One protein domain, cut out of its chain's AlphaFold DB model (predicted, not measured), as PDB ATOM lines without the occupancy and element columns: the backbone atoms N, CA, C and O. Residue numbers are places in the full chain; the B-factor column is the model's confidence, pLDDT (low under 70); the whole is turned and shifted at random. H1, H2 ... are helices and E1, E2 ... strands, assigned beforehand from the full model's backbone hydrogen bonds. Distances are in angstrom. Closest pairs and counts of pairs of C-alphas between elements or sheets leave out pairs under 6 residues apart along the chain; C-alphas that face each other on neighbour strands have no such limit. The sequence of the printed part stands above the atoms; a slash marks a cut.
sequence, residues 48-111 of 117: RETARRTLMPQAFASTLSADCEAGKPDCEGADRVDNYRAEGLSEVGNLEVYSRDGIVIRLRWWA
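What this domain is: This is residues 48 to 111 of the 117 residues of an uncharacterized protein of Asticcacaulis sp. CF398 (UniProt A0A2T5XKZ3). One strongly twisted sheet of four antiparallel strands curls round a single short helix, H1, which packs on one of its faces. The strands follow one another as a meander, each the antiparallel neighbour of the one before, and a long loop, residues 68 to 79, lies at one end of the sheet between E1 and E2. The printed part has 64 residues, with one named helix and four named strands along the chain as H1 E1 E2 E3 E4; the sheet's order is E1 - E2 - E3 - E4, and the class is mostly strand. The whole is compact, with a radius of gyration of the C-alphas of 11.6 A, and elongated, spanning 35 by 22 by 17 A.

How they stand to each other: H1, residues 48 to 55, is on the sheet, with 31 pairs of C-alphas within 10 A. Every O i to N i+4 pair inside it is within hydrogen-bond range. Its closest C-alphas to E1, residues 59 to 67, are those of Leu 55 and Ala 61, 7.6 A apart. E1 and E2, residues 80 to 88, form a hairpin, antiparallel at 161 degrees, with N 66 and O 81 at 2.9 A and N 83 and O 64 at 2.9 A. E2 bends by 51 degrees at residue 85. E2 and E3, residues 91 to 100, form a hairpin at 157 degrees, with N 84 and O 95 at 2.8 A and N 88 and O 91 at 2.7 A. E3 and E4, residues 103 to 110, form a hairpin at 157 degrees, with N 96 and O 108 at 2.8 A and N 100 and O 103 at 2.8 A. The closest C-alphas of H1 and E4 are those of Arg 48 and Ile 103, 5.3 A apart. The edge strands E1 and E4 are apart.

Where its parts are: H1 begins at C-alpha 48, (12.499, 1.897, -39.060), and measures 10.5 A from first to last C-alpha. E1 measures 20.1 A and E2 23.6 A. E3, the longest strand with 10 residues, runs 28.8 A from C-alpha 91 at (10.561, -19.770, -27.293) to C-alpha 100. E4 measures 21.4 A and ends at C-alpha 110, (15.493, -17.357, -35.444).

The domain as a whole: The two C-alphas farthest apart are those of Ala 70 and Ser 90, 36.3 A. The printed part has no cut. The link from E1 to E2, 12 residues, is long; the links H1 to E1, E2 to E3 and E3 to E4 are tight. The mean pLDDT of the printed part is 76.8, and it is under 70 at residues 58 to 64, 69 to 74, 87 to 91 and 111.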
ATOM      1  N   ARG A  48      11.618   2.546 -40.043       88.88
ATOM      2  CA  ARG A  48      12.499   1.897 -39.060       88.88
ATOM      3  C   ARG A  48      12.267   2.386 -37.632       88.88
ATOM      4  O   ARG A  48      12.267   1.584 -36.704       88.88
ATOM      5  N   GLU A  49      12.031   3.681 -37.437       89.94
ATOM      6  CA  GLU A  49      11.758   4.242 -36.110       89.94
ATOM      7  C   GLU A  49      10.399   3.775 -35.578       89.94
ATOM      8  O   GLU A  49      10.268   3.479 -34.389       89.94
ATOM      9  N   THR A  50       9.399   3.643 -36.455       89.88
ATOM     10  CA  THR A  50       8.113   3.027 -36.105       89.88
ATOM     11  C   THR A  50       8.304   1.565 -35.716       89.88
ATOM     12  O   THR A  50       7.842   1.170 -34.651       89.88
ATOM     13  N   ALA A  51       9.052   0.789 -36.508       87.19
ATOM     14  CA  ALA A  51       9.370  -0.603 -36.190       87.19
ATOM     15  C   ALA A  51      10.076  -0.730 -34.830       87.19
ATOM     16  O   ALA A  51       9.665  -1.540 -34.000       87.19
ATOM     17  N   ARG A  52      11.071   0.125 -34.547       86.00
ATOM     18  CA  ARG A  52      11.762   0.153 -33.250       86.00
ATOM     19  C   ARG A  52      10.790   0.402 -32.099       86.00
ATOM     20  O   ARG A  52      10.828  -0.318 -31.107       86.00
ATOM     21  N   ARG A  53       9.901   1.392 -32.224       86.12
ATOM     22  CA  ARG A  53       8.897   1.701 -31.189       86.12
ATOM     23  C   ARG A  53       7.911   0.558 -30.970       86.12
ATOM     24  O   ARG A  53       7.537   0.321 -29.828       86.12
ATOM     25  N   THR A  54       7.518  -0.148 -32.028       85.44
ATOM     26  CA  THR A  54       6.643  -1.323 -31.924       85.44
ATOM     27  C   THR A  54       7.322  -2.473 -31.177       85.44
ATOM     28  O   THR A  54       6.673  -3.162 -30.392       85.44
ATOM     29  N   LEU A  55       8.630  -2.659 -31.386       81.19
ATOM     30  CA  LEU A  55       9.400  -3.762 -30.806       81.19
ATOM     31  C   LEU A  55       9.896  -3.493 -29.378       81.19
ATOM     32  O   LEU A  55      10.009  -4.430 -28.594       81.19
ATOM     33  N   MET A  56      10.170  -2.235 -29.011       75.12
ATOM     34  CA  MET A  56      10.718  -1.864 -27.693       75.12
ATOM     35  C   MET A  56       9.949  -2.415 -26.474       75.12
ATOM     36  O   MET A  56      10.610  -2.805 -25.518       75.12
ATOM     37  N   PRO A  57       8.603  -2.473 -26.451       71.06
ATOM     38  CA  PRO A  57       7.865  -3.033 -25.314       71.06
ATOM     39  C   PRO A  57       7.942  -4.563 -25.200       71.06
ATOM     40  O   PRO A  57       7.627  -5.102 -24.145       71.06
ATOM     41  N   GLN A  58       8.296  -5.257 -26.286       65.88
ATOM     42  CA  GLN A  58       8.271  -6.724 -26.390       65.88
ATOM     43  C   GLN A  58       9.673  -7.346 -26.383       65.88
ATOM     44  O   GLN A  58       9.825  -8.554 -26.220       65.88
ATOM     45  N   ALA A  59      10.698  -6.525 -26.600       63.03
ATOM     46  CA  ALA A  59      12.085  -6.938 -26.690       63.03
ATOM     47  C   ALA A  59      12.910  -6.280 -25.584       63.03
ATOM     48  O   ALA A  59      12.684  -5.124 -25.224       63.03
ATOM     49  N   PHE A  60      13.947  -6.974 -25.114       61.97
ATOM     50  CA  PHE A  60      15.038  -6.305 -24.409       61.97
ATOM     51  C   PHE A  60      15.763  -5.451 -25.455       61.97
ATOM     52  O   PHE A  60      16.503  -5.974 -26.289       61.97
ATOM     53  N   ALA A  61      15.394  -4.167 -25.486       54.41
ATOM     54  CA  ALA A  61      15.636  -3.205 -26.556       54.41
ATOM     55  C   ALA A  61      17.008  -3.365 -27.232       54.41
ATOM     56  O   ALA A  61      18.029  -3.315 -26.553       54.41
ATOM     57  N   SER A  62      16.975  -3.575 -28.557       60.66
ATOM     58  CA  SER A  62      18.099  -3.691 -29.504       60.66
ATOM     59  C   SER A  62      19.436  -4.062 -28.859       60.66
ATOM     60  O   SER A  62      20.200  -3.194 -28.439       60.66
ATOM     61  N   THR A  63      19.740  -5.352 -28.791       61.69
ATOM     62  CA  THR A  63      20.993  -5.800 -28.173       61.69
ATOM     63  C   THR A  63      22.201  -5.455 -29.047       61.69
ATOM     64  O   THR A  63      23.301  -5.290 -28.529       61.69
ATOM     65  N   LEU A  64      21.990  -5.281 -30.357       68.50
ATOM     66  CA  LEU A  64      22.997  -4.783 -31.286       68.50
ATOM     67  C   LEU A  64      22.325  -4.061 -32.463       68.50
ATOM     68  O   LEU A  64      21.460  -4.631 -33.129       68.50
ATOM     69  N   SER A  65      22.751  -2.832 -32.743       73.94
ATOM     70  CA  SER A  65      22.483  -2.160 -34.017       73.94
ATOM     71  C   SER A  65      23.804  -1.971 -34.742       73.94
ATOM     72  O   SER A  65      24.748  -1.447 -34.152       73.94
ATOM     73  N   ALA A  66      23.864  -2.361 -36.009       75.00
ATOM     74  CA  ALA A  66      25.051  -2.200 -36.836       75.00
ATOM     75  C   ALA A  66      24.711  -1.414 -38.101       75.00
ATOM     76  O   ALA A  66      23.745  -1.735 -38.798       75.00
ATOM     77  N   ASP A  67      25.523  -0.400 -38.397       80.31
ATOM     78  CA  ASP A  67      25.551   0.194 -39.727       80.31
ATOM     79  C   ASP A  67      26.234  -0.795 -40.673       80.31
ATOM     80  O   ASP A  67      27.293  -1.360 -40.381       80.31
ATOM     81  N   CYS A  68      25.582  -1.051 -41.795       75.31
ATOM     82  CA  CYS A  68      26.075  -1.965 -42.797       75.31
ATOM     83  C   CYS A  68      27.071  -1.245 -43.693       75.31
ATOM     84  O   CYS A  68      26.701  -0.443 -44.548       75.31
ATOM     85  N   GLU A  69      28.351  -1.561 -43.519       66.12
ATOM     86  CA  GLU A  69      29.366  -1.168 -44.490       66.12
ATOM     87  C   GLU A  69      29.075  -1.839 -45.840       66.12
ATOM     88  O   GLU A  69      28.782  -3.040 -45.921       66.12
ATOM     89  N   ALA A  70      29.165  -1.057 -46.916       53.12
ATOM     90  CA  ALA A  70      29.000  -1.565 -48.269       53.12
ATOM     91  C   ALA A  70      29.986  -2.722 -48.522       53.12
ATOM     92  O   ALA A  70      31.196  -2.555 -48.399       53.12
ATOM     93  N   GLY A  71      29.462  -3.896 -48.885       45.97
ATOM     94  CA  GLY A  71      30.268  -5.077 -49.211       45.97
ATOM     95  C   GLY A  71      30.316  -6.168 -48.138       45.97
ATOM     96  O   GLY A  71      30.865  -7.232 -48.419       45.97
ATOM     97  N   LYS A  72      29.709  -5.980 -46.955       53.66
ATOM     98  CA  LYS A  72      29.519  -7.106 -46.024       53.66
ATOM     99  C   LYS A  72      28.384  -8.023 -46.504       53.66
ATOM    100  O   LYS A  72      27.280  -7.533 -46.757       53.66
ATOM    101  N   PRO A  73      28.628  -9.341 -46.638       52.97
ATOM    102  CA  PRO A  73      27.658 -10.277 -47.213       52.97
ATOM    103  C   PRO A  73      26.374 -10.386 -46.378       52.97
ATOM    104  O   PRO A  73      25.293 -10.580 -46.932       52.97
ATOM    105  N   ASP A  74      26.472 -10.171 -45.066       66.19
ATOM    106  CA  ASP A  74      25.375 -10.402 -44.117       66.19
ATOM    107  C   ASP A  74      24.338  -9.277 -44.063       66.19
ATOM    108  O   ASP A  74      23.294  -9.421 -43.432       66.19
ATOM    109  N   CYS A  75      24.603  -8.160 -44.737       70.12
ATOM    110  CA  CYS A  75      23.711  -7.007 -44.745       70.12
ATOM    111  C   CYS A  75      22.593  -7.131 -45.778       70.12
ATOM    112  O   CYS A  75      21.597  -6.424 -45.685       70.12
ATOM    113  N   GLU A  76      22.731  -8.029 -46.758       75.56
ATOM    114  CA  GLU A  76      21.688  -8.372 -47.730       75.56
ATOM    115  C   GLU A  76      21.001  -7.151 -48.394       75.56
ATOM    116  O   GLU A  76      19.820  -7.179 -48.743       75.56
ATOM    117  N   GLY A  77      21.760  -6.066 -48.577       77.00
ATOM    118  CA  GLY A  77      21.291  -4.803 -49.136       77.00
ATOM    119  C   GLY A  77      20.812  -3.765 -48.111       77.00
ATOM    120  O   GLY A  77      20.521  -2.645 -48.508       77.00
ATOM    121  N   ALA A  78      20.739  -4.057 -46.827       84.81
ATOM    122  CA  ALA A  78      20.451  -3.053 -45.810       84.81
ATOM    123  C   ALA A  78      21.589  -2.029 -45.670       84.81
ATOM    124  O   ALA A  78      22.754  -2.375 -45.862       84.81
ATOM    125  N   ASP A  79      21.249  -0.788 -45.316       86.56
ATOM    126  CA  ASP A  79      22.205   0.194 -44.781       86.56
ATOM    127  C   ASP A  79      22.372   0.039 -43.264       86.56
ATOM    128  O   ASP A  79      23.372   0.472 -42.694       86.56
ATOM    129  N   ARG A  80      21.417  -0.629 -42.611       87.12
ATOM    130  CA  ARG A  80      21.420  -0.850 -41.172       87.12
ATOM    131  C   ARG A  80      20.647  -2.102 -40.781       87.12
ATOM    132  O   ARG A  80      19.610  -2.419 -41.368       87.12
ATOM    133  N   VAL A  81      21.145  -2.792 -39.759       87.81
ATOM    134  CA  VAL A  81      20.495  -3.963 -39.164       87.81
ATOM    135  C   VAL A  81      20.338  -3.740 -37.668       87.81
ATOM    136  O   VAL A  81      21.312  -3.492 -36.958       87.81
ATOM    137  N   ASP A  82      19.098  -3.827 -37.198       86.19
ATOM    138  CA  ASP A  82      18.747  -3.754 -35.785       86.19
ATOM    139  C   ASP A  82      18.354  -5.165 -35.305       86.19
ATOM    140  O   ASP A  82      17.425  -5.768 -35.845       86.19
ATOM    141  N   ASN A  83      19.060  -5.705 -34.307       84.25
ATOM    142  CA  ASN A  83      18.818  -7.042 -33.761       84.25
ATOM    143  C   ASN A  83      18.106  -6.958 -32.401       84.25
ATOM    144  O   ASN A  83      18.592  -6.321 -31.462       84.25
ATOM    145  N   TYR A  84      16.946  -7.604 -32.306       83.19
ATOM    146  CA  TYR A  84      16.083  -7.606 -31.131       83.19
ATOM    147  C   TYR A  84      15.957  -9.013 -30.570       83.19
ATOM    148  O   TYR A  84      15.430  -9.905 -31.232       83.19
ATOM    149  N   ARG A  85      16.328  -9.194 -29.304       81.25
ATOM    150  CA  ARG A  85      15.956 -10.397 -28.565       81.25
ATOM    151  C   ARG A  85      14.508 -10.268 -28.101       81.25
ATOM    152  O   ARG A  85      14.206  -9.390 -27.293       81.25
ATOM    153  N   ALA A  86      13.630 -11.127 -28.607       74.44
ATOM    154  CA  ALA A  86      12.209 -11.119 -28.275       74.44
ATOM    155  C   ALA A  86      11.758 -12.477 -27.734       74.44
ATOM    156  O   ALA A  86      12.317 -13.524 -28.070       74.44
ATOM    157  N   GLU A  87      10.730 -12.458 -26.893       69.81
ATOM    158  CA  GLU A  87      10.064 -13.673 -26.436       69.81
ATOM    159  C   GLU A  87       8.905 -13.986 -27.381       69.81
ATOM    160  O   GLU A  87       7.971 -13.208 -27.566       69.81
ATOM    161  N   GLY A  88       8.985 -15.134 -28.036       62.72
ATOM    162  CA  GLY A  88       7.873 -15.710 -28.761       62.72
ATOM    163  C   GLY A  88       6.957 -16.516 -27.834       62.72
ATOM    164  O   GLY A  88       7.361 -16.949 -26.765       62.72
ATOM    165  N   LEU A  89       5.736 -16.805 -28.303       62.12
ATOM    166  CA  LEU A  89       4.721 -17.640 -27.624       62.12
ATOM    167  C   LEU A  89       5.210 -18.959 -26.982       62.12
ATOM    168  O   LEU A  89       4.511 -19.502 -26.130       62.12
ATOM    169  N   SER A  90       6.343 -19.523 -27.406       61.22
ATOM    170  CA  SER A  90       6.866 -20.791 -26.867       61.22
ATOM    171  C   SER A  90       8.395 -20.847 -26.782       61.22
ATOM    172  O   SER A  90       8.940 -21.870 -26.384       61.22
ATOM    173  N   GLU A  91       9.098 -19.781 -27.175       68.50
ATOM    174  CA  GLU A  91      10.561 -19.770 -27.293       68.50
ATOM    175  C   GLU A  91      11.100 -18.335 -27.291       68.50
ATOM    176  O   GLU A  91      10.451 -17.427 -27.812       68.50
ATOM    177  N   VAL A  92      12.303 -18.128 -26.756       74.94
ATOM    178  CA  VAL A  92      13.035 -16.860 -26.890       74.94
ATOM    179  C   VAL A  92      13.894 -16.928 -28.145       74.94
ATOM    180  O   VAL A  92      14.582 -17.920 -28.361       74.94
ATOM    181  N   GLY A  93      13.889 -15.874 -28.953       78.75
ATOM    182  CA  GLY A  93      14.673 -15.809 -30.181       78.75
ATOM    183  C   GLY A  93      15.139 -14.400 -30.504       78.75
ATOM    184  O   GLY A  93      14.994 -13.473 -29.704       78.75
ATOM    185  N   ASN A  94      15.722 -14.250 -31.684       80.81
ATOM    186  CA  ASN A  94      16.218 -12.985 -32.194       80.81
ATOM    187  C   ASN A  94      15.477 -12.617 -33.479       80.81
ATOM    188  O   ASN A  94      15.249 -13.460 -34.350       80.81
ATOM    189  N   LEU A  95      15.115 -11.344 -33.579       83.94
ATOM    190  CA  LEU A  95      14.531 -10.711 -34.745       83.94
ATOM    191  C   LEU A  95      15.531  -9.694 -35.295       83.94
ATOM    192  O   LEU A  95      15.798  -8.677 -34.660       83.94
ATOM    193  N   GLU A  96      16.033  -9.932 -36.498       86.81
ATOM    194  CA  GLU A  96      16.747  -8.926 -37.278       86.81
ATOM    195  C   GLU A  96      15.770  -8.111 -38.110       86.81
ATOM    196  O   GLU A  96      14.956  -8.649 -38.871       86.81
ATOM    197  N   VAL A  97      15.907  -6.794 -37.994       88.06
ATOM    198  CA  VAL A  97      15.232  -5.804 -38.819       88.06
ATOM    199  C   VAL A  97      16.268  -5.162 -39.724       88.06
ATOM    200  O   VAL A  97      17.123  -4.403 -39.277       88.06
ATOM    201  N   TYR A  98      16.170  -5.469 -41.010       89.19
ATOM    202  CA  TYR A  98      17.015  -4.915 -42.054       89.19
ATOM    203  C   TYR A  98      16.328  -3.685 -42.632       89.19
ATOM    204  O   TYR A  98      15.201  -3.780 -43.133       89.19
ATOM    205  N   SER A  99      17.004  -2.543 -42.599       89.81
ATOM    206  CA  SER A  99      16.505  -1.296 -43.166       89.81
ATOM    207  C   SER A  99      17.408  -0.760 -44.266       89.81
ATOM    208  O   SER A  99      18.588  -1.080 -44.311       89.81
ATOM    209  N   ARG A 100      16.831   0.043 -45.159       89.81
ATOM    210  CA  ARG A 100      17.539   0.889 -46.118       89.81
ATOM    211  C   ARG A 100      16.838   2.236 -46.177       89.81
ATOM    212  O   ARG A 100      15.611   2.255 -46.278       89.81
ATOM    213  N   ASP A 101      17.582   3.334 -46.082       90.88
ATOM    214  CA  ASP A 101      17.035   4.696 -46.150       90.88
ATOM    215  C   ASP A 101      15.921   4.927 -45.107       90.88
ATOM    216  O   ASP A 101      14.906   5.583 -45.345       90.88
ATOM    217  N   GLY A 102      16.076   4.313 -43.929       88.00
ATOM    218  CA  GLY A 102      15.095   4.382 -42.844       88.00
ATOM    219  C   GLY A 102      13.807   3.578 -43.067       88.00
ATOM    220  O   GLY A 102      12.881   3.703 -42.263       88.00
ATOM    221  N   ILE A 103      13.734   2.734 -44.098       91.19
ATOM    222  CA  ILE A 103      12.595   1.855 -44.392       91.19
ATOM    223  C   ILE A 103      12.987   0.397 -44.168       91.19
ATOM    224  O   ILE A 103      14.044  -0.041 -44.607       91.19
ATOM    225  N   VAL A 104      12.128  -0.381 -43.507       89.88
ATOM    226  CA  VAL A 104      12.320  -1.825 -43.327       89.88
ATOM    227  C   VAL A 104      12.194  -2.528 -44.674       89.88
ATOM    228  O   VAL A 104      11.149  -2.460 -45.317       89.88
ATOM    229  N   ILE A 105      13.233  -3.248 -45.087       87.06
ATOM    230  CA  ILE A 105      13.264  -3.990 -46.354       87.06
ATOM    231  C   ILE A 105      13.187  -5.505 -46.153       87.06
ATOM    232  O   ILE A 105      12.755  -6.224 -47.054       87.06
ATOM    233  N   ARG A 106      13.575  -6.000 -44.970       86.50
ATOM    234  CA  ARG A 106      13.553  -7.426 -44.628       86.50
ATOM    235  C   ARG A 106      13.477  -7.624 -43.115       86.50
ATOM    236  O   ARG A 106      13.922  -6.793 -42.329       86.50
ATOM    237  N   LEU A 107      12.906  -8.759 -42.732       86.12
ATOM    238  CA  LEU A 107      12.818  -9.254 -41.363       86.12
ATOM    239  C   LEU A 107      13.264 -10.714 -41.344       86.12
ATOM    240  O   LEU A 107      12.900 -11.483 -42.246       86.12
ATOM    241  N   ARG A 108      14.020 -11.096 -40.317       84.06
ATOM    242  CA  ARG A 108      14.478 -12.472 -40.107       84.06
ATOM    243  C   ARG A 108      14.339 -12.838 -38.634       84.06
ATOM    244  O   ARG A 108      14.878 -12.148 -37.783       84.06
ATOM    245  N   TRP A 109      13.631 -13.928 -38.350       81.00
ATOM    246  CA  TRP A 109      13.511 -14.505 -37.010       81.00
ATOM    247  C   TRP A 109      14.295 -15.810 -36.915       81.00
ATOM    248  O   TRP A 109      14.253 -16.622 -37.841       81.00
ATOM    249  N   TRP A 110      14.955 -16.046 -35.785       77.19
ATOM    250  CA  TRP A 110      15.493 -17.357 -35.444       77.19
ATOM    251  C   TRP A 110      15.501 -17.570 -33.928       77.19
ATOM    252  O   TRP A 110      15.811 -16.666 -33.156       77.19
ATOM    253  N   ALA A 111      15.160 -18.783 -33.502       69.88
ATOM    254  CA  ALA A 111      15.011 -19.127 -32.090       69.88
ATOM    255  C   ALA A 111      16.259 -19.754 -31.446       69.88
ATOM    256  O   ALA A 111      16.370 -19.806 -30.228       69.88
TER     257      ALA A 111